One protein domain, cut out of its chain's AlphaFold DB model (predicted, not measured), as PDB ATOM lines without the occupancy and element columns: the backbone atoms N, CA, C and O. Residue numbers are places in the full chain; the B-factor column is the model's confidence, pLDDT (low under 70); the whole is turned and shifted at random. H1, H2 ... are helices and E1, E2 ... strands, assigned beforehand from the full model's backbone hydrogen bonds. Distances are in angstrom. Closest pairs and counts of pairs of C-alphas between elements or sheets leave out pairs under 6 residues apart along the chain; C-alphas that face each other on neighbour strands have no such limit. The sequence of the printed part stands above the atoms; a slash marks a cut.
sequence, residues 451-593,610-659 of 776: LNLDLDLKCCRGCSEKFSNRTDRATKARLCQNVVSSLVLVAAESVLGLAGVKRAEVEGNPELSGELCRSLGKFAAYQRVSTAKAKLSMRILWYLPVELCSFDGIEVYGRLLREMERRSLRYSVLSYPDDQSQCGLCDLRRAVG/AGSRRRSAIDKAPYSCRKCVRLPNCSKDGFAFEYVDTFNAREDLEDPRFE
ATOM      1  N   LEU A 451     216.887 128.814 217.092       82.38
ATOM      2  CA  LEU A 451     215.936 128.052 217.891       82.38
ATOM      3  C   LEU A 451     214.743 128.925 218.224       82.38
ATOM      4  O   LEU A 451     214.875 129.991 218.811       82.38
ATOM      5  N   ASN A 452     213.558 128.458 217.877       82.69
ATOM      6  CA  ASN A 452     212.318 129.094 218.263       82.69
ATOM      7  C   ASN A 452     211.714 128.345 219.464       82.69
ATOM      8  O   ASN A 452     211.534 127.124 219.459       82.69
ATOM      9  N   LEU A 453     211.506 129.088 220.544       85.50
ATOM     10  CA  LEU A 453     211.062 128.608 221.842       85.50
ATOM     11  C   LEU A 453     209.671 129.179 222.098       85.50
ATOM     12  O   LEU A 453     209.506 130.396 222.177       85.50
ATOM     13  N   ASP A 454     208.679 128.306 222.247       84.12
ATOM     14  CA  ASP A 454     207.329 128.709 222.641       84.12
ATOM     15  C   ASP A 454     207.234 128.664 224.172       84.12
ATOM     16  O   ASP A 454     207.500 127.632 224.802       84.12
ATOM     17  N   LEU A 455     206.915 129.809 224.770       85.88
ATOM     18  CA  LEU A 455     206.779 130.002 226.206       85.88
ATOM     19  C   LEU A 455     205.331 130.294 226.546       85.88
ATOM     20  O   LEU A 455     204.739 131.276 226.098       85.88
ATOM     21  N   ASP A 456     204.782 129.470 227.423       83.69
ATOM     22  CA  ASP A 456     203.366 129.483 227.724       83.69
ATOM     23  C   ASP A 456     203.133 129.543 229.234       83.69
ATOM     24  O   ASP A 456     203.018 128.536 229.935       83.69
ATOM     25  N   LEU A 457     203.019 130.768 229.741       78.94
ATOM     26  CA  LEU A 457     202.815 131.055 231.154       78.94
ATOM     27  C   LEU A 457     201.323 131.193 231.446       78.94
ATOM     28  O   LEU A 457     200.665 132.166 231.059       78.94
ATOM     29  N   LYS A 458     200.767 130.209 232.159       75.12
ATOM     30  CA  LYS A 458     199.398 130.300 232.672       75.12
ATOM     31  C   LYS A 458     199.317 131.402 233.724       75.12
ATOM     32  O   LYS A 458     200.148 131.497 234.623       75.12
ATOM     33  N   CYS A 459     198.286 132.224 233.610       68.50
ATOM     34  CA  CYS A 459     197.954 133.272 234.556       68.50
ATOM     35  C   CYS A 459     196.813 132.768 235.451       68.50
ATOM     36  O   CYS A 459     195.867 132.150 234.962       68.50
ATOM     37  N   CYS A 460     196.881 133.021 236.757       71.75
ATOM     38  CA  CYS A 460     195.785 132.713 237.670       71.75
ATOM     39  C   CYS A 460     194.549 133.534 237.265       71.75
ATOM     40  O   CYS A 460     194.702 134.638 236.736       71.75
ATOM     41  N   ARG A 461     193.323 133.063 237.542       66.25
ATOM     42  CA  ARG A 461     192.094 133.816 237.196       66.25
ATOM     43  C   ARG A 461     192.103 135.254 237.742       66.25
ATOM     44  O   ARG A 461     191.783 136.189 237.018       66.25
ATOM     45  N   GLY A 462     192.569 135.457 238.978       66.12
ATOM     46  CA  GLY A 462     192.690 136.798 239.575       66.12
ATOM     47  C   GLY A 462     193.811 137.664 238.977       66.12
ATOM     48  O   GLY A 462     193.840 138.885 239.142       66.12
ATOM     49  N   CYS A 463     194.748 137.040 238.268       66.19
ATOM     50  CA  CYS A 463     195.895 137.676 237.649       66.19
ATOM     51  C   CYS A 463     195.567 138.111 236.225       66.19
ATOM     52  O   CYS A 463     195.966 139.203 235.836       66.19
ATOM     53  N   SER A 464     194.811 137.306 235.471       64.75
ATOM     54  CA  SER A 464     194.456 137.585 234.078       64.75
ATOM     55  C   SER A 464     193.596 138.827 233.920       64.75
ATOM     56  O   SER A 464     193.859 139.633 233.035       64.75
ATOM     57  N   GLU A 465     192.635 139.046 234.821       62.72
ATOM     58  CA  GLU A 465     191.826 140.271 234.818       62.72
ATOM     59  C   GLU A 465     192.688 141.512 235.056       62.72
ATOM     60  O   GLU A 465     192.509 142.539 234.405       62.72
ATOM     61  N   LYS A 466     193.693 141.403 235.932       59.88
ATOM     62  CA  LYS A 466     194.648 142.482 236.208       59.88
ATOM     63  C   LYS A 466     195.782 142.579 235.191       59.88
ATOM     64  O   LYS A 466     196.519 143.553 235.273       59.88
ATOM     65  N   PHE A 467     195.978 141.572 234.337       61.19
ATOM     66  CA  PHE A 467     196.949 141.562 233.234       61.19
ATOM     67  C   PHE A 467     196.330 141.980 231.896       61.19
ATOM     68  O   PHE A 467     197.052 142.258 230.936       61.19
ATOM     69  N   SER A 468     194.995 142.065 231.855       61.88
ATOM     70  CA  SER A 468     194.228 142.643 230.754       61.88
ATOM     71  C   SER A 468     194.675 144.083 230.452       61.88
ATOM     72  O   SER A 468     195.512 144.652 231.161       61.88
ATOM     73  N   ASN A 469     194.129 144.671 229.383       55.97
ATOM     74  CA  ASN A 469     194.514 145.937 228.730       55.97
ATOM     75  C   ASN A 469     194.824 147.155 229.632       55.97
ATOM     76  O   ASN A 469     195.343 148.146 229.137       55.97
ATOM     77  N   ARG A 470     194.545 147.099 230.939       58.47
ATOM     78  CA  ARG A 470     194.893 148.128 231.931       58.47
ATOM     79  C   ARG A 470     196.301 148.032 232.518       58.47
ATOM     80  O   ARG A 470     196.717 148.965 233.197       58.47
ATOM     81  N   THR A 471     197.025 146.929 232.321       65.81
ATOM     82  CA  THR A 471     198.432 146.876 232.756       65.81
ATOM     83  C   THR A 471     199.241 147.784 231.852       65.81
ATOM     84  O   THR A 471     199.277 147.553 230.644       65.81
ATOM     85  N   ASP A 472     199.874 148.796 232.440       71.06
ATOM     86  CA  ASP A 472     200.750 149.711 231.718       71.06
ATOM     87  C   ASP A 472     201.805 148.930 230.903       71.06
ATOM     88  O   ASP A 472     202.338 147.901 231.342       71.06
ATOM     89  N   ARG A 473     202.073 149.431 229.692       73.06
ATOM     90  CA  ARG A 473     203.042 148.890 228.735       73.06
ATOM     91  C   ARG A 473     204.411 148.667 229.381       73.06
ATOM     92  O   ARG A 473     205.016 147.628 229.130       73.06
ATOM     93  N   ALA A 474     204.867 149.563 230.259       75.50
ATOM     94  CA  ALA A 474     206.158 149.424 230.929       75.50
ATOM     95  C   ALA A 474     206.186 148.240 231.909       75.50
ATOM     96  O   ALA A 474     207.186 147.529 232.002       75.50
ATOM     97  N   THR A 475     205.082 147.961 232.605       74.88
ATOM     98  CA  THR A 475     204.980 146.778 233.473       74.88
ATOM     99  C   THR A 475     205.001 145.476 232.667       74.88
ATOM    100  O   THR A 475     205.664 144.520 233.076       74.88
ATOM    101  N   LYS A 476     204.319 145.428 231.514       72.81
ATOM    102  CA  LYS A 476     204.380 144.270 230.602       72.81
ATOM    103  C   LYS A 476     205.797 144.065 230.063       72.81
ATOM    104  O   LYS A 476     206.307 142.954 230.156       72.81
ATOM    105  N   ALA A 477     206.446 145.134 229.602       73.94
ATOM    106  CA  ALA A 477     207.822 145.095 229.112       73.94
ATOM    107  C   ALA A 477     208.795 144.565 230.178       73.94
ATOM    108  O   ALA A 477     209.551 143.643 229.904       73.94
ATOM    109  N   ARG A 478     208.709 145.044 231.428       78.00
ATOM    110  CA  ARG A 478     209.532 144.531 232.544       78.00
ATOM    111  C   ARG A 478     209.295 143.055 232.840       78.00
ATOM    112  O   ARG A 478     210.230 142.331 233.166       78.00
ATOM    113  N   LEU A 479     208.047 142.598 232.756       76.06
ATOM    114  CA  LEU A 479     207.732 141.189 232.970       76.06
ATOM    115  C   LEU A 479     208.348 140.322 231.863       76.06
ATOM    116  O   LEU A 479     209.009 139.333 232.171       76.06
ATOM    117  N   CYS A 480     208.193 140.726 230.600       76.00
ATOM    118  CA  CYS A 480     208.853 140.077 229.468       76.00
ATOM    119  C   CYS A 480     210.379 140.090 229.633       76.00
ATOM    120  O   CYS A 480     211.008 139.050 229.459       76.00
ATOM    121  N   GLN A 481     210.957 141.212 230.074       80.94
ATOM    122  CA  GLN A 481     212.389 141.336 230.345       80.94
ATOM    123  C   GLN A 481     212.872 140.277 231.337       80.94
ATOM    124  O   GLN A 481     213.875 139.605 231.100       80.94
ATOM    125  N   ASN A 482     212.142 140.096 232.439       81.25
ATOM    126  CA  ASN A 482     212.489 139.128 233.476       81.25
ATOM    127  C   ASN A 482     212.365 137.681 232.983       81.25
ATOM    128  O   ASN A 482     213.209 136.846 233.320       81.25
ATOM    129  N   VAL A 483     211.333 137.383 232.184       83.50
ATOM    130  CA  VAL A 483     211.141 136.062 231.565       83.50
ATOM    131  C   VAL A 483     212.309 135.737 230.643       83.50
ATOM    132  O   VAL A 483     212.924 134.682 230.792       83.50
ATOM    133  N   VAL A 484     212.660 136.651 229.737       81.12
ATOM    134  CA  VAL A 484     213.746 136.419 228.781       81.12
ATOM    135  C   VAL A 484     215.099 136.376 229.482       81.12
ATOM    136  O   VAL A 484     215.872 135.470 229.210       81.12
ATOM    137  N   SER A 485     215.365 137.256 230.450       81.62
ATOM    138  CA  SER A 485     216.613 137.213 231.233       81.62
ATOM    139  C   SER A 485     216.776 135.874 231.958       81.62
ATOM    140  O   SER A 485     217.851 135.277 231.938       81.62
ATOM    141  N   SER A 486     215.690 135.350 232.540       84.31
ATOM    142  CA  SER A 486     215.699 134.021 233.164       84.31
ATOM    143  C   SER A 486     215.957 132.922 232.132       84.31
ATOM    144  O   SER A 486     216.698 131.982 232.405       84.31
ATOM    145  N   LEU A 487     215.373 133.038 230.937       85.12
ATOM    146  CA  LEU A 487     215.578 132.080 229.855       85.12
ATOM    147  C   LEU A 487     217.025 132.085 229.347       85.12
ATOM    148  O   LEU A 487     217.570 131.009 229.119       85.12
ATOM    149  N   VAL A 488     217.653 133.256 229.207       82.56
ATOM    150  CA  VAL A 488     219.066 133.390 228.807       82.56
ATOM    151  C   VAL A 488     219.972 132.689 229.816       82.56
ATOM    152  O   VAL A 488     220.828 131.903 229.423       82.56
ATOM    153  N   LEU A 489     219.738 132.890 231.117       81.69
ATOM    154  CA  LEU A 489     220.482 132.187 232.166       81.69
ATOM    155  C   LEU A 489     220.279 130.668 232.090       81.69
ATOM    156  O   LEU A 489     221.241 129.911 232.188       81.69
ATOM    157  N   VAL A 490     219.042 130.215 231.869       86.25
ATOM    158  CA  VAL A 490     218.735 128.788 231.688       86.25
ATOM    159  C   VAL A 490     219.440 128.218 230.458       86.25
ATOM    160  O   VAL A 490     219.979 127.113 230.531       86.25
ATOM    161  N   ALA A 491     219.473 128.952 229.347       85.31
ATOM    162  CA  ALA A 491     220.190 128.571 228.136       85.31
ATOM    163  C   ALA A 491     221.699 128.453 228.402       85.31
ATOM    164  O   ALA A 491     222.281 127.413 228.098       85.31
ATOM    165  N   ALA A 492     222.297 129.453 229.058       81.75
ATOM    166  CA  ALA A 492     223.711 129.482 229.444       81.75
ATOM    167  C   ALA A 492     224.094 128.258 230.267       81.75
ATOM    168  O   ALA A 492     224.985 127.482 229.923       81.75
ATOM    169  N   GLU A 493     223.340 128.052 231.340       82.94
ATOM    170  CA  GLU A 493     223.502 126.931 232.240       82.94
ATOM    171  C   GLU A 493     223.360 125.579 231.518       82.94
ATOM    172  O   GLU A 493     224.064 124.624 231.850       82.94
ATOM    173  N   SER A 494     222.448 125.482 230.547       87.19
ATOM    174  CA  SER A 494     222.204 124.248 229.792       87.19
ATOM    175  C   SER A 494     223.334 123.943 228.817       87.19
ATOM    176  O   SER A 494     223.774 122.796 228.755       87.19
ATOM    177  N   VAL A 495     223.848 124.958 228.116       82.12
ATOM    178  CA  VAL A 495     225.014 124.822 227.233       82.12
ATOM    179  C   VAL A 495     226.233 124.363 228.033       82.12
ATOM    180  O   VAL A 495     226.856 123.372 227.665       82.12
ATOM    181  N   LEU A 496     226.509 124.979 229.185       79.12
ATOM    182  CA  LEU A 496     227.584 124.544 230.089       79.12
ATOM    183  C   LEU A 496     227.383 123.122 230.618       79.12
ATOM    184  O   LEU A 496     228.334 122.357 230.744       79.12
ATOM    185  N   GLY A 497     226.139 122.762 230.934       80.19
ATOM    186  CA  GLY A 497     225.797 121.417 231.382       80.19
ATOM    187  C   GLY A 497     226.111 120.359 230.333       80.19
ATOM    188  O   GLY A 497     226.722 119.343 230.655       80.19
ATOM    189  N   LEU A 498     225.730 120.618 229.081       79.88
ATOM    190  CA  LEU A 498     226.082 119.759 227.950       79.88
ATOM    191  C   LEU A 498     227.586 119.763 227.676       79.88
ATOM    192  O   LEU A 498     228.117 118.748 227.234       79.88
ATOM    193  N   ALA A 499     228.265 120.864 228.002       74.88
ATOM    194  CA  ALA A 499     229.709 120.976 227.907       74.88
ATOM    195  C   ALA A 499     230.486 120.169 228.951       74.88
ATOM    196  O   ALA A 499     231.706 120.054 228.858       74.88
ATOM    197  N   GLY A 500     229.800 119.644 229.969       76.94
ATOM    198  CA  GLY A 500     230.443 119.021 231.120       76.94
ATOM    199  C   GLY A 500     231.151 120.017 232.043       76.94
ATOM    200  O   GLY A 500     231.844 119.585 232.962       76.94
ATOM    201  N   VAL A 501     230.963 121.328 231.845       72.69
ATOM    202  CA  VAL A 501     231.527 122.361 232.721       72.69
ATOM    203  C   VAL A 501     230.798 122.308 234.057       72.69
ATOM    204  O   VAL A 501     229.562 122.380 234.130       72.69
ATOM    205  N   LYS A 502     231.558 122.133 235.142       70.62
ATOM    206  CA  LYS A 502     230.971 121.986 236.471       70.62
ATOM    207  C   LYS A 502     230.441 123.335 236.929       70.62
ATOM    208  O   LYS A 502     231.119 124.349 236.902       70.62
ATOM    209  N   ARG A 503     229.220 123.329 237.452       64.19
ATOM    210  CA  ARG A 503     228.524 124.530 237.936       64.19
ATOM    211  C   ARG A 503     229.330 125.370 238.937       64.19
ATOM    212  O   ARG A 503     229.206 126.589 238.918       64.19
ATOM    213  N   ALA A 504     230.141 124.730 239.780       66.38
ATOM    214  CA  ALA A 504     230.980 125.418 240.761       66.38
ATOM    215  C   ALA A 504     231.969 126.403 240.109       66.38
ATOM    216  O   ALA A 504     232.256 127.445 240.686       66.38
ATOM    217  N   GLU A 505     232.423 126.109 238.888       63.47
ATOM    218  CA  GLU A 505     233.356 126.953 238.129       63.47
ATOM    219  C   GLU A 505     232.672 128.225 237.603       63.47
ATOM    220  O   GLU A 505     233.309 129.261 237.441       63.47
ATOM    221  N   VAL A 506     231.353 128.174 237.400       63.97
ATOM    222  CA  VAL A 506     230.556 129.274 236.838       63.97
ATOM    223  C   VAL A 506     229.980 130.152 237.946       63.97
ATOM    224  O   VAL A 506     230.005 131.374 237.849       63.97
ATOM    225  N   GLU A 507     229.490 129.549 239.034       64.25
ATOM    226  CA  GLU A 507     228.945 130.301 240.176       64.25
ATOM    227  C   GLU A 507     230.030 131.080 240.941       64.25
ATOM    228  O   GLU A 507     229.717 132.086 241.575       64.25
ATOM    229  N   GLY A 508     231.297 130.655 240.855       71.12
ATOM    230  CA  GLY A 508     232.436 131.374 241.429       71.12
ATOM    231  C   GLY A 508     232.938 132.556 240.593       71.12
ATOM    232  O   GLY A 508     233.721 133.351 241.108       71.12
ATOM    233  N   ASN A 509     232.502 132.694 239.333       66.44
ATOM    234  CA  ASN A 509     233.034 133.692 238.407       66.44
ATOM    235  C   ASN A 509     231.907 134.455 237.664       66.44
ATOM    236  O   ASN A 509     231.443 134.025 236.604       66.44
ATOM    237  N   PRO A 510     231.450 135.606 238.197       69.50
ATOM    238  CA  PRO A 510     230.389 136.399 237.576       69.50
ATOM    239  C   PRO A 510     230.784 136.992 236.215       69.50
ATOM    240  O   PRO A 510     229.903 137.203 235.380       69.50
ATOM    241  N   GLU A 511     232.076 137.220 235.958       70.69
ATOM    242  CA  GLU A 511     232.564 137.667 234.647       70.69
ATOM    243  C   GLU A 511     232.367 136.571 233.604       70.69
ATOM    244  O   GLU A 511     231.795 136.830 232.545       70.69
ATOM    245  N   LEU A 512     232.702 135.327 233.960       66.12
ATOM    246  CA  LEU A 512     232.501 134.154 233.112       66.12
ATOM    247  C   LEU A 512     231.015 133.921 232.814       66.12
ATOM    248  O   LEU A 512     230.648 133.613 231.684       66.12
ATOM    249  N   SER A 513     230.131 134.136 233.794       68.62
ATOM    250  CA  SER A 513     228.681 134.094 233.564       68.62
ATOM    251  C   SER A 513     228.213 135.191 232.604       68.62
ATOM    252  O   SER A 513     227.331 134.937 231.784       68.62
ATOM    253  N   GLY A 514     228.751 136.406 232.707       73.38
ATOM    254  CA  GLY A 514     228.381 137.530 231.845       73.38
ATOM    255  C   GLY A 514     228.912 137.387 230.418       73.38
ATOM    256  O   GLY A 514     228.198 137.661 229.454       73.38
ATOM    257  N   GLU A 515     230.152 136.935 230.264       76.62
ATOM    258  CA  GLU A 515     230.767 136.648 228.970       76.62
ATOM    259  C   GLU A 515     230.101 135.468 228.274       76.62
ATOM    260  O   GLU A 515     229.728 135.588 227.110       76.62
ATOM    261  N   LEU A 516     229.832 134.383 229.001       75.75
ATOM    262  CA  LEU A 516     229.067 133.268 228.466       75.75
ATOM    263  C   LEU A 516     227.671 133.710 228.037       75.75
ATOM    264  O   LEU A 516     227.230 133.362 226.950       75.75
ATOM    265  N   CYS A 517     226.962 134.489 228.862       75.25
ATOM    266  CA  CYS A 517     225.656 134.998 228.454       75.25
ATOM    267  C   CYS A 517     225.769 135.751 227.128       75.25
ATOM    268  O   CYS A 517     224.977 135.472 226.236       75.25
ATOM    269  N   ARG A 518     226.794 136.597 226.952       75.19
ATOM    270  CA  ARG A 518     227.082 137.312 225.695       75.19
ATOM    271  C   ARG A 518     227.446 136.389 224.529       75.19
ATOM    272  O   ARG A 518     227.039 136.670 223.404       75.19
ATOM    273  N   SER A 519     228.147 135.286 224.778       79.12
ATOM    274  CA  SER A 519     228.559 134.343 223.733       79.12
ATOM    275  C   SER A 519     227.436 133.424 223.252       79.12
ATOM    276  O   SER A 519     227.537 132.873 222.163       79.12
ATOM    277  N   LEU A 520     226.322 133.313 223.984       78.31
ATOM    278  CA  LEU A 520     225.169 132.501 223.571       78.31
ATOM    279  C   LEU A 520     224.411 133.062 222.370       78.31
ATOM    280  O   LEU A 520     223.473 132.416 221.920       78.31
ATOM    281  N   GLY A 521     224.763 134.234 221.846       83.19
ATOM    282  CA  GLY A 521     224.051 134.856 220.730       83.19
ATOM    283  C   GLY A 521     222.796 135.627 221.158       83.19
ATOM    284  O   GLY A 521     222.574 135.897 222.338       83.19
ATOM    285  N   LYS A 522     221.980 136.049 220.189       83.94
ATOM    286  CA  LYS A 522     220.862 136.990 220.410       83.94
ATOM    287  C   LYS A 522     219.551 136.274 220.697       83.94
ATOM    288  O   LYS A 522     219.274 135.229 220.122       83.94
ATOM    289  N   PHE A 523     218.674 136.892 221.480       85.00
ATOM    290  CA  PHE A 523     217.310 136.404 221.696       85.00
ATOM    291  C   PHE A 523     216.318 137.494 221.296       85.00
ATOM    292  O   PHE A 523     216.309 138.554 221.907       85.00
ATOM    293  N   ALA A 524     215.469 137.252 220.303       84.25
ATOM    294  CA  ALA A 524     214.356 138.143 219.976       84.25
ATOM    295  C   ALA A 524     213.072 137.608 220.606       84.25
ATOM    296  O   ALA A 524     212.726 136.439 220.423       84.25
ATOM    297  N   ALA A 525     212.363 138.455 221.346       84.56
ATOM    298  CA  ALA A 525     211.137 138.081 222.028       84.56
ATOM    299  C   ALA A 525     209.917 138.671 221.326       84.56
ATOM    300  O   ALA A 525     209.846 139.869 221.060       84.56
ATOM    301  N   TYR A 526     208.919 137.825 221.108       84.38
ATOM    302  CA  TYR A 526     207.618 138.200 220.586       84.38
ATOM    303  C   TYR A 526     206.546 137.797 221.590       84.38
ATOM    304  O   TYR A 526     206.592 136.707 222.156       84.38
ATOM    305  N   GLN A 527     205.553 138.644 221.809       84.81
ATOM    306  CA  GLN A 527     204.442 138.383 222.710       84.81
ATOM    307  C   GLN A 527     203.149 138.286 221.917       84.81
ATOM    308  O   GLN A 527     202.828 139.141 221.098       84.81
ATOM    309  N   ARG A 528     202.355 137.258 222.199       82.44
ATOM    310  CA  ARG A 528     201.035 137.124 221.596       82.44
ATOM    311  C   ARG A 528     200.098 138.216 222.100       82.44
ATOM    312  O   ARG A 528     199.842 138.310 223.304       82.44
ATOM    313  N   VAL A 529     199.481 138.947 221.177       74.50
ATOM    314  CA  VAL A 529     198.425 139.924 221.471       74.50
ATOM    315  C   VAL A 529     197.100 139.184 221.609       74.50
ATOM    316  O   VAL A 529     196.253 139.196 220.727       74.50
ATOM    317  N   SER A 530     196.931 138.431 222.693       67.56
ATOM    318  CA  SER A 530     195.685 137.702 222.947       67.56
ATOM    319  C   SER A 530     194.843 138.435 223.985       67.56
ATOM    320  O   SER A 530     195.269 138.608 225.126       67.56
ATOM    321  N   THR A 531     193.611 138.786 223.623       54.66
ATOM    322  CA  THR A 531     192.611 139.378 224.530       54.66
ATOM    323  C   THR A 531     191.814 138.331 225.315       54.66
ATOM    324  O   THR A 531     191.221 138.659 226.338       54.66
ATOM    325  N   ALA A 532     191.801 137.071 224.864       57.69
ATOM    326  CA  ALA A 532     190.769 136.108 225.258       57.69
ATOM    327  C   ALA A 532     191.193 135.052 226.298       57.69
ATOM    328  O   ALA A 532     190.341 134.337 226.820       57.69
ATOM    329  N   LYS A 533     192.489 134.902 226.606       61.84
ATOM    330  CA  LYS A 533     192.978 133.822 227.486       61.84
ATOM    331  C   LYS A 533     193.863 134.356 228.606       61.84
ATOM    332  O   LYS A 533     194.725 135.198 228.384       61.84
ATOM    333  N   ALA A 534     193.673 133.800 229.803       69.88
ATOM    334  CA  ALA A 534     194.483 133.996 231.006       69.88
ATOM    335  C   ALA A 534     195.891 133.389 230.855       69.88
ATOM    336  O   ALA A 534     196.301 132.523 231.624       69.88
ATOM    337  N   LYS A 535     196.619 133.777 229.812       77.88
ATOM    338  CA  LYS A 535     197.894 133.176 229.443       77.88
ATOM    339  C   LYS A 535     198.792 134.228 228.817       77.88
ATOM    340  O   LYS A 535     198.392 134.888 227.862       77.88
ATOM    341  N   LEU A 536     200.002 134.350 229.341       79.00
ATOM    342  CA  LEU A 536     201.084 135.029 228.651       79.00
ATOM    343  C   LEU A 536     201.740 134.006 227.725       79.00
ATOM    344  O   LEU A 536     202.309 133.025 228.193       79.00
ATOM    345  N   SER A 537     201.601 134.220 226.423       84.81
ATOM    346  CA  SER A 537     202.226 133.392 225.393       84.81
ATOM    347  C   SER A 537     203.294 134.236 224.713       84.81
ATOM    348  O   SER A 537     203.000 135.337 224.236       84.81
ATOM    349  N   MET A 538     204.531 133.760 224.742       86.25
ATOM    350  CA  MET A 538     205.687 134.423 224.156       86.25
ATOM    351  C   MET A 538     206.418 133.452 223.242       86.25
ATOM    352  O   MET A 538     206.521 132.271 223.546       86.25
ATOM    353  N   ARG A 539     206.976 133.963 222.152       85.81
ATOM    354  CA  ARG A 539     207.907 133.236 221.299       85.81
ATOM    355  C   ARG A 539     209.262 133.875 221.396       85.81
ATOM    356  O   ARG A 539     209.384 135.078 221.179       85.81
ATOM    357  N   ILE A 540     210.265 133.076 221.707       85.88
ATOM    358  CA  ILE A 540     211.643 133.531 221.758       85.88
ATOM    359  C   ILE A 540     212.384 132.907 220.592       85.88
ATOM    360  O   ILE A 540     212.512 131.689 220.510       85.88
ATOM    361  N   LEU A 541     212.870 133.749 219.691       85.44
ATOM    362  CA  LEU A 541     213.765 133.349 218.622       85.44
ATOM    363  C   LEU A 541     215.202 133.560 219.094       85.44
ATOM    364  O   LEU A 541     215.692 134.685 219.168       85.44
ATOM    365  N   TRP A 542     215.860 132.467 219.437       88.25
ATOM    366  CA  TRP A 542     217.252 132.428 219.840       88.25
ATOM    367  C   TRP A 542     218.145 132.225 218.612       88.25
ATOM    368  O   TRP A 542     218.157 131.160 218.002       88.25
ATOM    369  N   TYR A 543     218.880 133.269 218.247       83.00
ATOM    370  CA  TYR A 543     219.912 133.269 217.220       83.00
ATOM    371  C   TYR A 543     221.185 132.669 217.798       83.00
ATOM    372  O   TYR A 543     221.871 133.300 218.607       83.00
ATOM    373  N   LEU A 544     221.475 131.444 217.381       80.38
ATOM    374  CA  LEU A 544     222.625 130.703 217.860       80.38
ATOM    375  C   LEU A 544     223.914 131.276 217.257       80.38
ATOM    376  O   LEU A 544     223.932 131.625 216.078       80.38
ATOM    377  N   PRO A 545     224.998 131.384 218.036       76.38
ATOM    378  CA  PRO A 545     226.343 131.658 217.540       76.38
ATOM    379  C   PRO A 545     226.813 130.480 216.671       76.38
ATOM    380  O   PRO A 545     226.341 129.354 216.857       76.38
ATOM    381  N   VAL A 546     227.697 130.727 215.698       71.44
ATOM    382  CA  VAL A 546     228.129 129.735 214.683       71.44
ATOM    383  C   VAL A 546     228.622 128.443 215.329       71.44
ATOM    384  O   VAL A 546     228.339 127.341 214.860       71.44
ATOM    385  N   GLU A 547     229.301 128.581 216.456       72.38
ATOM    386  CA  GLU A 547     229.839 127.511 217.281       72.38
ATOM    387  C   GLU A 547     228.723 126.556 217.730       72.38
ATOM    388  O   GLU A 547     228.891 125.338 217.674       72.38
ATOM    389  N   LEU A 548     227.546 127.094 218.075       70.38
ATOM    390  CA  LEU A 548     226.359 126.324 218.460       70.38
ATOM    391  C   LEU A 548     225.459 125.935 217.268       70.38
ATOM    392  O   LEU A 548     224.428 125.292 217.465       70.38
ATOM    393  N   CYS A 549     225.812 126.312 216.038       70.62
ATOM    394  CA  CYS A 549     225.069 125.943 214.822       70.62
ATOM    395  C   CYS A 549     225.587 124.655 214.179       70.62
ATOM    396  O   CYS A 549     224.904 124.066 213.342       70.62
ATOM    397  N   SER A 550     226.783 124.227 214.594       64.38
ATOM    398  CA  SER A 550     227.506 123.070 214.051       64.38
ATOM    399  C   SER A 550     226.991 121.749 214.605       64.38
ATOM    400  O   SER A 550     227.461 120.680 214.219       64.38
ATOM    401  N   PHE A 551     226.040 121.810 215.538       60.00
ATOM    402  CA  PHE A 551     225.491 120.619 216.140       60.00
ATOM    403  C   PHE A 551     224.668 119.858 215.117       60.00
ATOM    404  O   PHE A 551     223.571 120.266 214.730       60.00
ATOM    405  N   ASP A 552     225.217 118.714 214.730       56.56
ATOM    406  CA  ASP A 552     224.523 117.706 213.959       56.56
ATOM    407  C   ASP A 552     223.261 117.282 214.718       56.56
ATOM    408  O   ASP A 552     223.277 116.528 215.695       56.56
ATOM    409  N   GLY A 553     222.134 117.804 214.260       60.84
ATOM    410  CA  GLY A 553     220.851 117.193 214.496       60.84
ATOM    411  C   GLY A 553     219.973 117.863 215.542       60.84
ATOM    412  O   GLY A 553     220.348 118.235 216.656       60.84
ATOM    413  N   ILE A 554     218.698 117.836 215.175       66.50
ATOM    414  CA  ILE A 554     217.513 117.914 216.024       66.50
ATOM    415  C   ILE A 554     217.661 117.187 217.377       66.50
ATOM    416  O   ILE A 554     217.027 117.571 218.355       66.50
ATOM    417  N   GLU A 555     218.523 116.169 217.471       71.94
ATOM    418  CA  GLU A 555     218.830 115.442 218.703       71.94
ATOM    419  C   GLU A 555     219.617 116.262 219.726       71.94
ATOM    420  O   GLU A 555     219.286 116.224 220.915       71.94
ATOM    421  N   VAL A 556     220.647 117.002 219.302       73.81
ATOM    422  CA  VAL A 556     221.427 117.865 220.202       73.81
ATOM    423  C   VAL A 556     220.545 118.993 220.710       73.81
ATOM    424  O   VAL A 556     220.492 119.221 221.917       73.81
ATOM    425  N   TYR A 557     219.763 119.615 219.830       76.44
ATOM    426  CA  TYR A 557     218.783 120.618 220.243       76.44
ATOM    427  C   TYR A 557     217.699 120.023 221.136       76.44
ATOM    428  O   TYR A 557     217.345 120.616 222.147       76.44
ATOM    429  N   GLY A 558     217.237 118.805 220.854       80.12
ATOM    430  CA  GLY A 558     216.344 118.069 221.741       80.12
ATOM    431  C   GLY A 558     216.950 117.849 223.131       80.12
ATOM    432  O   GLY A 558     216.254 118.012 224.131       80.12
ATOM    433  N   ARG A 559     218.246 117.515 223.225       82.31
ATOM    434  CA  ARG A 559     218.972 117.411 224.506       82.31
ATOM    435  C   ARG A 559     219.087 118.764 225.201       82.31
ATOM    436  O   ARG A 559     218.803 118.835 226.391       82.31
ATOM    437  N   LEU A 560     219.441 119.816 224.465       84.31
ATOM    438  CA  LEU A 560     219.526 121.184 224.974       84.31
ATOM    439  C   LEU A 560     218.188 121.644 225.547       84.31
ATOM    440  O   LEU A 560     218.150 122.138 226.665       84.31
ATOM    441  N   LEU A 561     217.081 121.412 224.845       83.75
ATOM    442  CA  LEU A 561     215.746 121.800 225.298       83.75
ATOM    443  C   LEU A 561     215.286 121.003 226.512       83.75
ATOM    444  O   LEU A 561     214.708 121.586 227.420       83.75
ATOM    445  N   ARG A 562     215.574 119.697 226.568       84.19
ATOM    446  CA  ARG A 562     215.310 118.889 227.771       84.19
ATOM    447  C   ARG A 562     216.117 119.385 228.965       84.19
ATOM    448  O   ARG A 562     215.605 119.420 230.082       84.19
ATOM    449  N   GLU A 563     217.364 119.790 228.743       85.94
ATOM    450  CA  GLU A 563     218.206 120.354 229.795       85.94
ATOM    451  C   GLU A 563     217.708 121.740 230.232       85.94
ATOM    452  O   GLU A 563     217.583 121.991 231.432       85.94
ATOM    453  N   MET A 564     217.315 122.596 229.285       86.94
ATOM    454  CA  MET A 564     216.677 123.884 229.563       86.94
ATOM    455  C   MET A 564     215.372 123.700 230.332       86.94
ATOM    456  O   MET A 564     215.146 124.393 231.318       86.94
ATOM    457  N   GLU A 565     214.536 122.735 229.949       84.88
ATOM    458  CA  GLU A 565     213.313 122.383 230.667       84.88
ATOM    459  C   GLU A 565     213.645 121.988 232.108       84.88
ATOM    460  O   GLU A 565     213.143 122.603 233.052       84.88
ATOM    461  N   ARG A 566     214.549 121.020 232.292       84.50
ATOM    462  CA  ARG A 566     214.973 120.535 233.611       84.50
ATOM    463  C   ARG A 566     215.483 121.667 234.498       84.50
ATOM    464  O   ARG A 566     215.175 121.704 235.688       84.50
ATOM    465  N   ARG A 567     216.255 122.598 233.933       84.12
ATOM    466  CA  ARG A 567     216.812 123.744 234.664       84.12
ATOM    467  C   ARG A 567     215.795 124.843 234.916       84.12
ATOM    468  O   ARG A 567     215.813 125.422 235.999       84.12
ATOM    469  N   SER A 568     214.870 125.082 233.989       84.56
ATOM    470  CA  SER A 568     213.812 126.090 234.128       84.56
ATOM    471  C   SER A 568     212.927 125.861 235.354       84.56
ATOM    472  O   SER A 568     212.457 126.826 235.947       84.56
ATOM    473  N   LEU A 569     212.782 124.609 235.810       80.94
ATOM    474  CA  LEU A 569     212.047 124.261 237.034       80.94
ATOM    475  C   LEU A 569     212.615 124.919 238.303       80.94
ATOM    476  O   LEU A 569     211.896 125.075 239.289       80.94
ATOM    477  N   ARG A 570     213.892 125.324 238.281       79.31
ATOM    478  CA  ARG A 570     214.551 126.047 239.382       79.31
ATOM    479  C   ARG A 570     214.196 127.530 239.414       79.31
ATOM    480  O   ARG A 570     214.416 128.184 240.430       79.31
ATOM    481  N   TYR A 571     213.664 128.054 238.314       74.12
ATOM    482  CA  TYR A 571     213.307 129.452 238.155       74.12
ATOM    483  C   TYR A 571     211.797 129.582 238.307       74.12
ATOM    484  O   TYR A 571     211.024 129.118 237.468       74.12
ATOM    485  N   SER A 572     211.364 130.246 239.377       69.94
ATOM    486  CA  SER A 572     209.940 130.515 239.641       69.94
ATOM    487  C   SER A 572     209.248 131.252 238.487       69.94
ATOM    488  O   SER A 572     208.070 131.051 238.233       69.94
ATOM    489  N   VAL A 573     209.999 132.059 237.736       73.38
ATOM    490  CA  VAL A 573     209.527 132.795 236.554       73.38
ATOM    491  C   VAL A 573     209.145 131.878 235.385       73.38
ATOM    492  O   VAL A 573     208.251 132.207 234.609       73.38
ATOM    493  N   LEU A 574     209.825 130.738 235.250       75.75
ATOM    494  CA  LEU A 574     209.674 129.799 234.132       75.75
ATOM    495  C   LEU A 574     209.017 128.485 234.561       75.75
ATOM    496  O   LEU A 574     208.984 127.526 233.791       75.75
ATOM    497  N   SER A 575     208.498 128.434 235.784       73.69
ATOM    498  CA  SER A 575     207.802 127.276 236.320       73.69
ATOM    499  C   SER A 575     206.521 127.696 237.022       73.69
ATOM    500  O   SER A 575     206.384 128.813 237.512       73.69
ATOM    501  N   TYR A 576     205.540 126.807 237.038       69.75
ATOM    502  CA  TYR A 576     204.298 127.019 237.768       69.75
ATOM    503  C   TYR A 576     203.892 125.720 238.462       69.75
ATOM    504  O   TYR A 576     204.186 124.636 237.943       69.75
ATOM    505  N   PRO A 577     203.273 125.807 239.648       68.94
ATOM    506  CA  PRO A 577     202.766 124.627 240.322       68.94
ATOM    507  C   PRO A 577     201.544 124.057 239.582       68.94
ATOM    508  O   PRO A 577     200.825 124.776 238.881       68.94
ATOM    509  N   ASP A 578     201.340 122.743 239.695       70.38
ATOM    510  CA  ASP A 578     200.223 122.038 239.052       70.38
ATOM    511  C   ASP A 578     198.862 122.422 239.637       70.38
ATOM    512  O   ASP A 578     197.853 122.419 238.919       70.38
ATOM    513  N   ASP A 579     198.822 122.780 240.921       65.62
ATOM    514  CA  ASP A 579     197.622 123.301 241.546       65.62
ATOM    515  C   ASP A 579     197.434 124.754 241.096       65.62
ATOM    516  O   ASP A 579     198.219 125.651 241.382       65.62
ATOM    517  N   GLN A 580     196.368 125.022 240.345       60.94
ATOM    518  CA  GLN A 580     196.080 126.335 239.744       60.94
ATOM    519  C   GLN A 580     195.827 127.464 240.777       60.94
ATOM    520  O   GLN A 580     195.331 128.535 240.418       60.94
ATOM    521  N   SER A 581     196.128 127.222 242.056       60.69
ATOM    522  CA  SER A 581     196.000 128.133 243.190       60.69
ATOM    523  C   SER A 581     197.041 129.263 243.149       60.69
ATOM    524  O   SER A 581     196.756 130.379 243.588       60.69
ATOM    525  N   GLN A 582     198.215 129.013 242.555       62.03
ATOM    526  CA  GLN A 582     199.273 129.997 242.330       62.03
ATOM    527  C   GLN A 582     199.662 130.008 240.851       62.03
ATOM    528  O   GLN A 582     199.656 128.983 240.175       62.03
ATOM    529  N   CYS A 583     199.992 131.182 240.313       65.25
ATOM    530  CA  CYS A 583     200.542 131.268 238.962       65.25
ATOM    531  C   CYS A 583     201.896 131.960 238.979       65.25
ATOM    532  O   CYS A 583     202.108 132.868 239.783       65.25
ATOM    533  N   GLY A 584     202.767 131.596 238.034       62.47
ATOM    534  CA  GLY A 584     204.094 132.204 237.911       62.47
ATOM    535  C   GLY A 584     204.039 133.731 237.789       62.47
ATOM    536  O   GLY A 584     204.906 134.423 238.299       62.47
ATOM    537  N   LEU A 585     202.961 134.293 237.227       65.88
ATOM    538  CA  LEU A 585     202.730 135.743 237.168       65.88
ATOM    539  C   LEU A 585     202.448 136.400 238.532       65.88
ATOM    540  O   LEU A 585     202.770 137.573 238.719       65.88
ATOM    541  N   CYS A 586     201.852 135.675 239.480       69.69
ATOM    542  CA  CYS A 586     201.681 136.126 240.862       69.69
ATOM    543  C   CYS A 586     203.029 136.193 241.574       69.69
ATOM    544  O   CYS A 586     203.325 137.204 242.209       69.69
ATOM    545  N   ASP A 587     203.847 135.152 241.417       65.38
ATOM    546  CA  ASP A 587     205.188 135.092 242.001       65.38
ATOM    547  C   ASP A 587     206.092 136.166 241.394       65.38
ATOM    548  O   ASP A 587     206.780 136.885 242.117       65.38
ATOM    549  N   LEU A 588     205.988 136.390 240.082       64.69
ATOM    550  CA  LEU A 588     206.718 137.453 239.397       64.69
ATOM    551  C   LEU A 588     206.259 138.847 239.830       64.69
ATOM    552  O   LEU A 588     207.073 139.756 239.954       64.69
ATOM    553  N   ARG A 589     204.965 139.044 240.103       63.44
ATOM    554  CA  ARG A 589     204.474 140.310 240.663       63.44
ATOM    555  C   ARG A 589     204.938 140.538 242.095       63.44
ATOM    556  O   ARG A 589     205.259 141.680 242.405       63.44
ATOM    557  N   ARG A 590     204.984 139.505 242.943       64.44
ATOM    558  CA  ARG A 590     205.583 139.619 244.286       64.44
ATOM    559  C   ARG A 590     207.049 140.028 244.173       64.44
ATOM    560  O   ARG A 590     207.434 141.040 244.743       64.44
ATOM    561  N   ALA A 591     207.800 139.347 243.311       58.72
ATOM    562  CA  ALA A 591     209.196 139.652 243.020       58.72
ATOM    563  C   ALA A 591     209.432 141.088 242.518       58.72
ATOM    564  O   ALA A 591     210.386 141.742 242.927       58.72
ATOM    565  N   VAL A 592     208.575 141.592 241.625       56.94
ATOM    566  CA  VAL A 592     208.712 142.942 241.045       56.94
ATOM    567  C   VAL A 592     208.164 144.036 241.977       56.94
ATOM    568  O   VAL A 592     208.622 145.177 241.922       56.94
ATOM    569  N   GLY A 593     207.176 143.715 242.814       51.31
ATOM    570  CA  GLY A 593     206.524 144.649 243.735       51.31
ATOM    571  C   GLY A 593     207.279 144.868 245.047       51.31
ATOM    572  O   GLY A 593     207.233 145.970 245.598       51.31
ATOM    573  N   ALA A 610     209.408 120.371 248.316       54.72
ATOM    574  CA  ALA A 610     208.057 120.820 248.634       54.72
ATOM    575  C   ALA A 610     207.094 120.194 247.609       54.72
ATOM    576  O   ALA A 610     207.108 120.567 246.443       54.72
ATOM    577  N   GLY A 611     206.312 119.194 248.032       54.69
ATOM    578  CA  GLY A 611     205.644 118.177 247.202       54.69
ATOM    579  C   GLY A 611     204.631 118.609 246.126       54.69
ATOM    580  O   GLY A 611     203.838 117.774 245.693       54.69
ATOM    581  N   SER A 612     204.624 119.859 245.656       60.28
ATOM    582  CA  SER A 612     203.869 120.260 244.469       60.28
ATOM    583  C   SER A 612     204.678 119.982 243.197       60.28
ATOM    584  O   SER A 612     205.772 120.503 242.975       60.28
ATOM    585  N   ARG A 613     204.131 119.134 242.317       73.31
ATOM    586  CA  ARG A 613     204.695 118.938 240.975       73.31
ATOM    587  C   ARG A 613     204.659 120.277 240.240       73.31
ATOM    588  O   ARG A 613     203.602 120.890 240.114       73.31
ATOM    589  N   ARG A 614     205.821 120.734 239.778       73.50
ATOM    590  CA  ARG A 614     205.958 121.930 238.943       73.50
ATOM    591  C   ARG A 614     206.057 121.555 237.476       73.50
ATOM    592  O   ARG A 614     206.671 120.547 237.125       73.50
ATOM    593  N   ARG A 615     205.518 122.413 236.613       78.25
ATOM    594  CA  ARG A 615     205.686 122.332 235.159       78.25
ATOM    595  C   ARG A 615     206.556 123.467 234.661       78.25
ATOM    596  O   ARG A 615     206.462 124.588 235.155       78.25
ATOM    597  N   SER A 616     207.377 123.163 233.661       78.94
ATOM    598  CA  SER A 616     208.094 124.173 232.890       78.94
ATOM    599  C   SER A 616     207.125 124.940 231.991       78.94
ATOM    600  O   SER A 616     206.143 124.386 231.489       78.94
ATOM    601  N   ALA A 617     207.413 126.223 231.792       80.31
ATOM    602  CA  ALA A 617     206.759 127.070 230.804       80.31
ATOM    603  C   ALA A 617     207.331 126.905 229.385       80.31
ATOM    604  O   ALA A 617     206.715 127.396 228.442       80.31
ATOM    605  N   ILE A 618     208.487 126.245 229.241       80.75
ATOM    606  CA  ILE A 618     209.123 125.936 227.956       80.75
ATOM    607  C   ILE A 618     208.419 124.710 227.358       80.75
ATOM    608  O   ILE A 618     208.298 123.688 228.041       80.75
ATOM    609  N   ASP A 619     207.934 124.785 226.109       76.38
ATOM    610  CA  ASP A 619     207.360 123.601 225.447       76.38
ATOM    611  C   ASP A 619     208.415 122.482 225.339       76.38
ATOM    612  O   ASP A 619     209.571 122.711 224.984       76.38
ATOM    613  N   LYS A 620     207.993 121.253 225.642       64.62
ATOM    614  CA  LYS A 620     208.853 120.070 225.809       64.62
ATOM    615  C   LYS A 620     209.271 119.422 224.494       64.62
ATOM    616  O   LYS A 620     210.179 118.597 224.461       64.62
ATOM    617  N   ALA A 621     208.562 119.729 223.410       61.56
ATOM    618  CA  ALA A 621     208.785 119.084 222.122       61.56
ATOM    619  C   ALA A 621     208.518 119.986 220.900       61.56
ATOM    620  O   ALA A 621     207.842 119.527 219.980       61.56
ATOM    621  N   PRO A 622     209.043 121.226 220.821       54.59
ATOM    622  CA  PRO A 622     208.824 122.059 219.637       54.59
ATOM    623  C   PRO A 622     209.354 121.401 218.349       54.59
ATOM    624  O   PRO A 622     208.833 121.662 217.273       54.59
ATOM    625  N   TYR A 623     210.334 120.502 218.481       60.22
ATOM    626  CA  TYR A 623     211.109 119.908 217.389       60.22
ATOM    627  C   TYR A 623     210.911 118.387 217.266       60.22
ATOM    628  O   TYR A 623     211.823 117.668 216.871       60.22
ATOM    629  N   SER A 624     209.762 117.842 217.671       57.81
ATOM    630  CA  SER A 624     209.486 116.419 217.395       57.81
ATOM    631  C   SER A 624     209.095 116.221 215.930       57.81
ATOM    632  O   SER A 624     208.529 117.117 215.325       57.81
ATOM    633  N   CYS A 625     209.274 115.032 215.354       48.38
ATOM    634  CA  CYS A 625     208.838 114.744 213.975       48.38
ATOM    635  C   CYS A 625     207.334 114.993 213.713       48.38
ATOM    636  O   CYS A 625     206.906 115.053 212.564       48.38
ATOM    637  N   ARG A 626     206.523 115.139 214.773       50.34
ATOM    638  CA  ARG A 626     205.081 115.424 214.719       50.34
ATOM    639  C   ARG A 626     204.714 116.854 215.131       50.34
ATOM    640  O   ARG A 626     203.540 117.209 215.032       50.34
ATOM    641  N   LYS A 627     205.673 117.648 215.619       56.19
ATOM    642  CA  LYS A 627     205.492 119.051 216.003       56.19
ATOM    643  C   LYS A 627     206.469 119.906 215.218       56.19
ATOM    644  O   LYS A 627     207.658 119.648 215.148       56.19
ATOM    645  N   CYS A 628     205.934 120.943 214.632       55.56
ATOM    646  CA  CYS A 628     206.655 121.867 213.794       55.56
ATOM    647  C   CYS A 628     206.660 123.218 214.506       55.56
ATOM    648  O   CYS A 628     205.727 123.552 215.248       55.56
ATOM    649  N   VAL A 629     207.731 123.985 214.325       61.66
ATOM    650  CA  VAL A 629     207.854 125.245 215.049       61.66
ATOM    651  C   VAL A 629     207.193 126.344 214.240       61.66
ATOM    652  O   VAL A 629     207.601 126.646 213.117       61.66
ATOM    653  N   ARG A 630     206.143 126.934 214.817       70.31
ATOM    654  CA  ARG A 630     205.419 128.053 214.214       70.31
ATOM    655  C   ARG A 630     206.381 129.186 213.944       70.31
ATOM    656  O   ARG A 630     207.083 129.629 214.853       70.31
ATOM    657  N   LEU A 631     206.345 129.716 212.730       70.50
ATOM    658  CA  LEU A 631     207.085 130.931 212.424       70.50
ATOM    659  C   LEU A 631     206.640 132.053 213.378       70.50
ATOM    660  O   LEU A 631     205.442 132.136 213.668       70.50
ATOM    661  N   PRO A 632     207.554 132.920 213.857       60.59
ATOM    662  CA  PRO A 632     207.280 133.880 214.930       60.59
ATOM    663  C   PRO A 632     206.018 134.725 214.726       60.59
ATOM    664  O   PRO A 632     205.279 134.937 215.684       60.59
ATOM    665  N   ASN A 633     205.700 135.077 213.478       62.88
ATOM    666  CA  ASN A 633     204.563 135.932 213.125       62.88
ATOM    667  C   ASN A 633     203.259 135.163 212.807       62.88
ATOM    668  O   ASN A 633     202.219 135.777 212.596       62.88
ATOM    669  N   CYS A 634     203.272 133.825 212.783       64.50
ATOM    670  CA  CYS A 634     202.110 133.004 212.416       64.50
ATOM    671  C   CYS A 634     201.285 132.578 213.642       64.50
ATOM    672  O   CYS A 634     201.827 132.006 214.586       64.50
ATOM    673  N   SER A 635     199.964 132.767 213.646       65.31
ATOM    674  CA  SER A 635     199.108 132.418 214.794       65.31
ATOM    675  C   SER A 635     197.830 131.703 214.396       65.31
ATOM    676  O   SER A 635     197.052 132.216 213.596       65.31
ATOM    677  N   LYS A 636     197.599 130.528 215.001       64.50
ATOM    678  CA  LYS A 636     196.480 129.634 214.659       64.50
ATOM    679  C   LYS A 636     195.116 130.317 214.780       64.50
ATOM    680  O   LYS A 636     194.226 130.039 213.989       64.50
ATOM    681  N   ASP A 637     194.979 131.222 215.745       64.06
ATOM    682  CA  ASP A 637     193.698 131.862 216.054       64.06
ATOM    683  C   ASP A 637     193.652 133.317 215.532       64.06
ATOM    684  O   ASP A 637     192.946 134.147 216.093       64.06
ATOM    685  N   GLY A 638     194.479 133.674 214.539       64.31
ATOM    686  CA  GLY A 638     194.499 135.010 213.920       64.31
ATOM    687  C   GLY A 638     195.121 136.137 214.762       64.31
ATOM    688  O   GLY A 638     195.357 137.223 214.249       64.31
ATOM    689  N   PHE A 639     195.435 135.901 216.041       67.50
ATOM    690  CA  PHE A 639     196.087 136.907 216.893       67.50
ATOM    691  C   PHE A 639     197.564 137.082 216.543       67.50
ATOM    692  O   PHE A 639     198.329 136.135 216.718       67.50
ATOM    693  N   ALA A 640     197.985 138.282 216.156       70.06
ATOM    694  CA  ALA A 640     199.389 138.573 215.887       70.06
ATOM    695  C   ALA A 640     200.282 138.386 217.129       70.06
ATOM    696  O   ALA A 640     199.853 138.533 218.281       70.06
ATOM    697  N   PHE A 641     201.542 138.046 216.876       75.25
ATOM    698  CA  PHE A 641     202.615 138.200 217.849       75.25
ATOM    699  C   PHE A 641     203.269 139.560 217.604       75.25
ATOM    700  O   PHE A 641     203.678 139.854 216.485       75.25
ATOM    701  N   GLU A 642     203.336 140.385 218.639       77.50
ATOM    702  CA  GLU A 642     204.032 141.668 218.617       77.50
ATOM    703  C   GLU A 642     205.477 141.466 219.054       77.50
ATOM    704  O   GLU A 642     205.749 140.761 220.028       77.50
ATOM    705  N   TYR A 643     206.407 142.092 218.343       80.50
ATOM    706  CA  TYR A 643     207.788 142.186 218.791       80.50
ATOM    707  C   TYR A 643     207.854 142.969 220.109       80.50
ATOM    708  O   TYR A 643     207.228 144.021 220.248       80.50
ATOM    709  N   VAL A 644     208.580 142.426 221.084       79.50
ATOM    710  CA  VAL A 644     208.770 143.052 222.394       79.50
ATOM    711  C   VAL A 644     210.123 143.736 222.443       79.50
ATOM    712  O   VAL A 644     210.172 144.944 222.646       79.50
ATOM    713  N   ASP A 645     211.193 142.949 222.301       78.69
ATOM    714  CA  ASP A 645     212.569 143.431 222.384       78.69
ATOM    715  C   ASP A 645     213.569 142.366 221.898       78.69
ATOM    716  O   ASP A 645     213.224 141.183 221.747       78.69
ATOM    717  N   THR A 646     214.820 142.780 221.709       78.88
ATOM    718  CA  THR A 646     215.968 141.912 221.463       78.88
ATOM    719  C   THR A 646     216.929 141.995 222.637       78.88
ATOM    720  O   THR A 646     217.312 143.056 223.112       78.88
ATOM    721  N   PHE A 647     217.356 140.829 223.088       77.12
ATOM    722  CA  PHE A 647     218.180 140.644 224.260       77.12
ATOM    723  C   PHE A 647     219.536 140.124 223.838       77.12
ATOM    724  O   PHE A 647     219.651 139.357 222.874       77.12
ATOM    725  N   ASN A 648     220.550 140.515 224.607       74.00
ATOM    726  CA  ASN A 648     221.926 140.116 224.356       74.00
ATOM    727  C   ASN A 648     222.420 140.529 222.954       74.00
ATOM    728  O   ASN A 648     223.302 139.903 222.367       74.00
ATOM    729  N   ALA A 649     221.822 141.583 222.392       66.25
ATOM    730  CA  ALA A 649     222.406 142.273 221.263       66.25
ATOM    731  C   ALA A 649     223.583 143.102 221.777       66.25
ATOM    732  O   ALA A 649     223.438 143.834 222.752       66.25
ATOM    733  N   ARG A 650     224.751 142.975 221.136       58.12
ATOM    734  CA  ARG A 650     225.811 143.974 221.307       58.12
ATOM    735  C   ARG A 650     225.217 145.344 220.967       58.12
ATOM    736  O   ARG A 650     224.574 145.459 219.923       58.12
ATOM    737  N   GLU A 651     225.402 146.324 221.854       48.09
ATOM    738  CA  GLU A 651     224.871 147.695 221.733       48.09
ATOM    739  C   GLU A 651     225.263 148.346 220.390       48.09
ATOM    740  O   GLU A 651     224.541 149.165 219.837       48.09
ATOM    741  N   ASP A 652     226.356 147.877 219.793       43.38
ATOM    742  CA  ASP A 652     226.905 148.316 218.511       43.38
ATOM    743  C   ASP A 652     226.080 147.859 217.285       43.38
ATOM    744  O   ASP A 652     226.364 148.261 216.157       43.38
ATOM    745  N   LEU A 653     225.056 147.018 217.478       43.03
ATOM    746  CA  LEU A 653     224.231 146.419 216.423       43.03
ATOM    747  C   LEU A 653     222.744 146.766 216.592       43.03
ATOM    748  O   LEU A 653     221.894 145.872 216.623       43.03
ATOM    749  N   GLU A 654     222.429 148.060 216.654       48.56
ATOM    750  CA  GLU A 654     221.114 148.577 216.251       48.56
ATOM    751  C   GLU A 654     220.918 148.276 214.757       48.56
ATOM    752  O   GLU A 654     221.336 149.027 213.874       48.56
ATOM    753  N   ASP A 655     220.383 147.094 214.459       48.41
ATOM    754  CA  ASP A 655     220.015 146.705 213.106       48.41
ATOM    755  C   ASP A 655     218.545 147.106 212.881       48.41
ATOM    756  O   ASP A 655     217.651 146.510 213.491       48.41
ATOM    757  N   PRO A 656     218.264 148.094 212.010       48.81
ATOM    758  CA  PRO A 656     216.912 148.609 211.790       48.81
ATOM    759  C   PRO A 656     215.944 147.544 211.250       48.81
ATOM    760  O   PRO A 656     214.730 147.711 211.327       48.81
ATOM    761  N   ARG A 657     216.442 146.396 210.768       48.22
ATOM    762  CA  ARG A 657     215.592 145.253 210.396       48.22
ATOM    763  C   ARG A 657     214.870 144.628 211.589       48.22
ATOM    764  O   ARG A 657     213.915 143.897 211.362       48.22
ATOM    765  N   PHE A 658     215.314 144.878 212.823       48.44
ATOM    766  CA  PHE A 658     214.634 144.417 214.039       48.44
ATOM    767  C   PHE A 658     213.489 145.346 214.469       48.44
ATOM    768  O   PHE A 658     212.628 144.910 215.230       48.44
ATOM    769  N   GLU A 659     213.438 146.581 213.957       43.94
ATOM    770  CA  GLU A 659     212.334 147.517 214.208       43.94
ATOM    771  C   GLU A 659     211.113 147.252 213.319       43.94
ATOM    772  O   GLU A 659     210.004 147.644 213.682       43.94
TER     773      GLU A 659
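Overview. This is residues 451 to 593 and 610 to 659 of the 776 residues of the protein "Primase" of Oryzias latipes (UniProt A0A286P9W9). A strongly twisted sheet of four antiparallel strands, E1, E3, E2 and E6, has the long helix H2 running slantwise over one face, and part of the long link from E5 to E6, residues 629 to 633, passes over its other face. H5 packs steeply on the later part of H2, H3 and H4 make a corner at that end of H2, and H1 and H6 graze the sheet; a small second sheet, E4 and E5, lies by the end of H5. The printed part has 193 residues with six named helices and six named strands, in the order E1 H1 H2 H3 H4 E2 E3 H5 E4 H6 E5 E6, of the mixed class, helices and strands. The whole is compact, with a radius of gyration of the C-alphas of 16.8 A, and rounded, spanning 45 by 43 by 37 A.

Along the chain. The large sheet runs E1, residues 451 to 458, 22.3 A long; E3, residues 535 to 543, 25.2 A; E2, residues 522 to 528, 19.9 A; and E6, residues 641 to 647, 17.0 A. E1 begins at C-alpha 451 at (215.936, 128.052, 217.891), and E6 ends at C-alpha 647 at (218.180, 140.644, 224.260). H2, residues 473 to 498, is the longest helix at 37.1 A and begins at C-alpha 473 at (203.042, 148.890, 228.735). H5 is residues 554 to 568, 20.2 A long. The shorter helices are H1, residues 461 to 467; H3, residues 503 to 507; H4, residues 510 to 519; and H6, residues 584 to 593. E4 is residues 575 to 577 and E5 residues 614 to 616.

Arrangement. In the large sheet E1 and E6 are the edge strands. E1 and E3 are antiparallel at 163 degrees, with N 453 and O 540 2.8 A apart, within hydrogen-bond range. E2 and E3 form a hairpin, with N 524 and O 541 at 2.8 A. E2 and E6 are antiparallel at 154 degrees, with N 525 and O 645 at 2.9 A. H2 is on one face of this sheet, making two layers, a helix over a sheet; its height over the sheet is 8.4 A, it lies over E3 and E2, and it runs slantwise to the strands, at 49 degrees to E3 on the local plane. H2 is also the hub, touching three other helices. With its residues 487 to 498 alone it touches H5 at a steep tilt of 62 degrees, opposite ways; their closest C-alphas, those of Ser 494 and Met 564, are 5.5 A apart. With residues 488 to 492 alone it touches H4, about perpendicular at 84 degrees; the closest C-alphas are those of Ala 492 and Cys 517, 5.9 A apart. H2 and H3 only just touch, only at the corner, with 3 pairs of C-alphas within 8 A, the closest being Gly 497 and Arg 503 at 7.8 A. H1 and H6 only graze the sheet; they are close but not clearly touching, with the C-alphas of Cys 463 and Cys 586 6.8 A apart. E4 and E5 are antiparallel at 150 degrees, with N 615 and O 576 at 2.9 A, and the closest C-alphas of H5 and E5, Glu 565 and Ser 616, are 5.9 A apart. H2, H3, H4, H5 and H6 have every O i to N i+4 pair within hydrogen-bond range; H1 has 1 of 3, and 2 of 4 O i to N i+3 pairs.

Size, cuts and confidence. The two C-alphas farthest apart, those of Gly 611 and Pro 656, are 48.0 A apart. Residues 594 to 609 are not printed, and C-alphas 593 and 610 are 24.4 A apart across this cut, which lies in the link from H6 to E5. Of the links printed whole, E5 to E6 is long, with 24 residues. Residues 507 to 512, of which 510 to 512 belong to H4, stand free. The mean pLDDT of the printed part is 71.3; 81 residues are under 70, among them residues 461 to 471, 579 to 593 and 649 to 659.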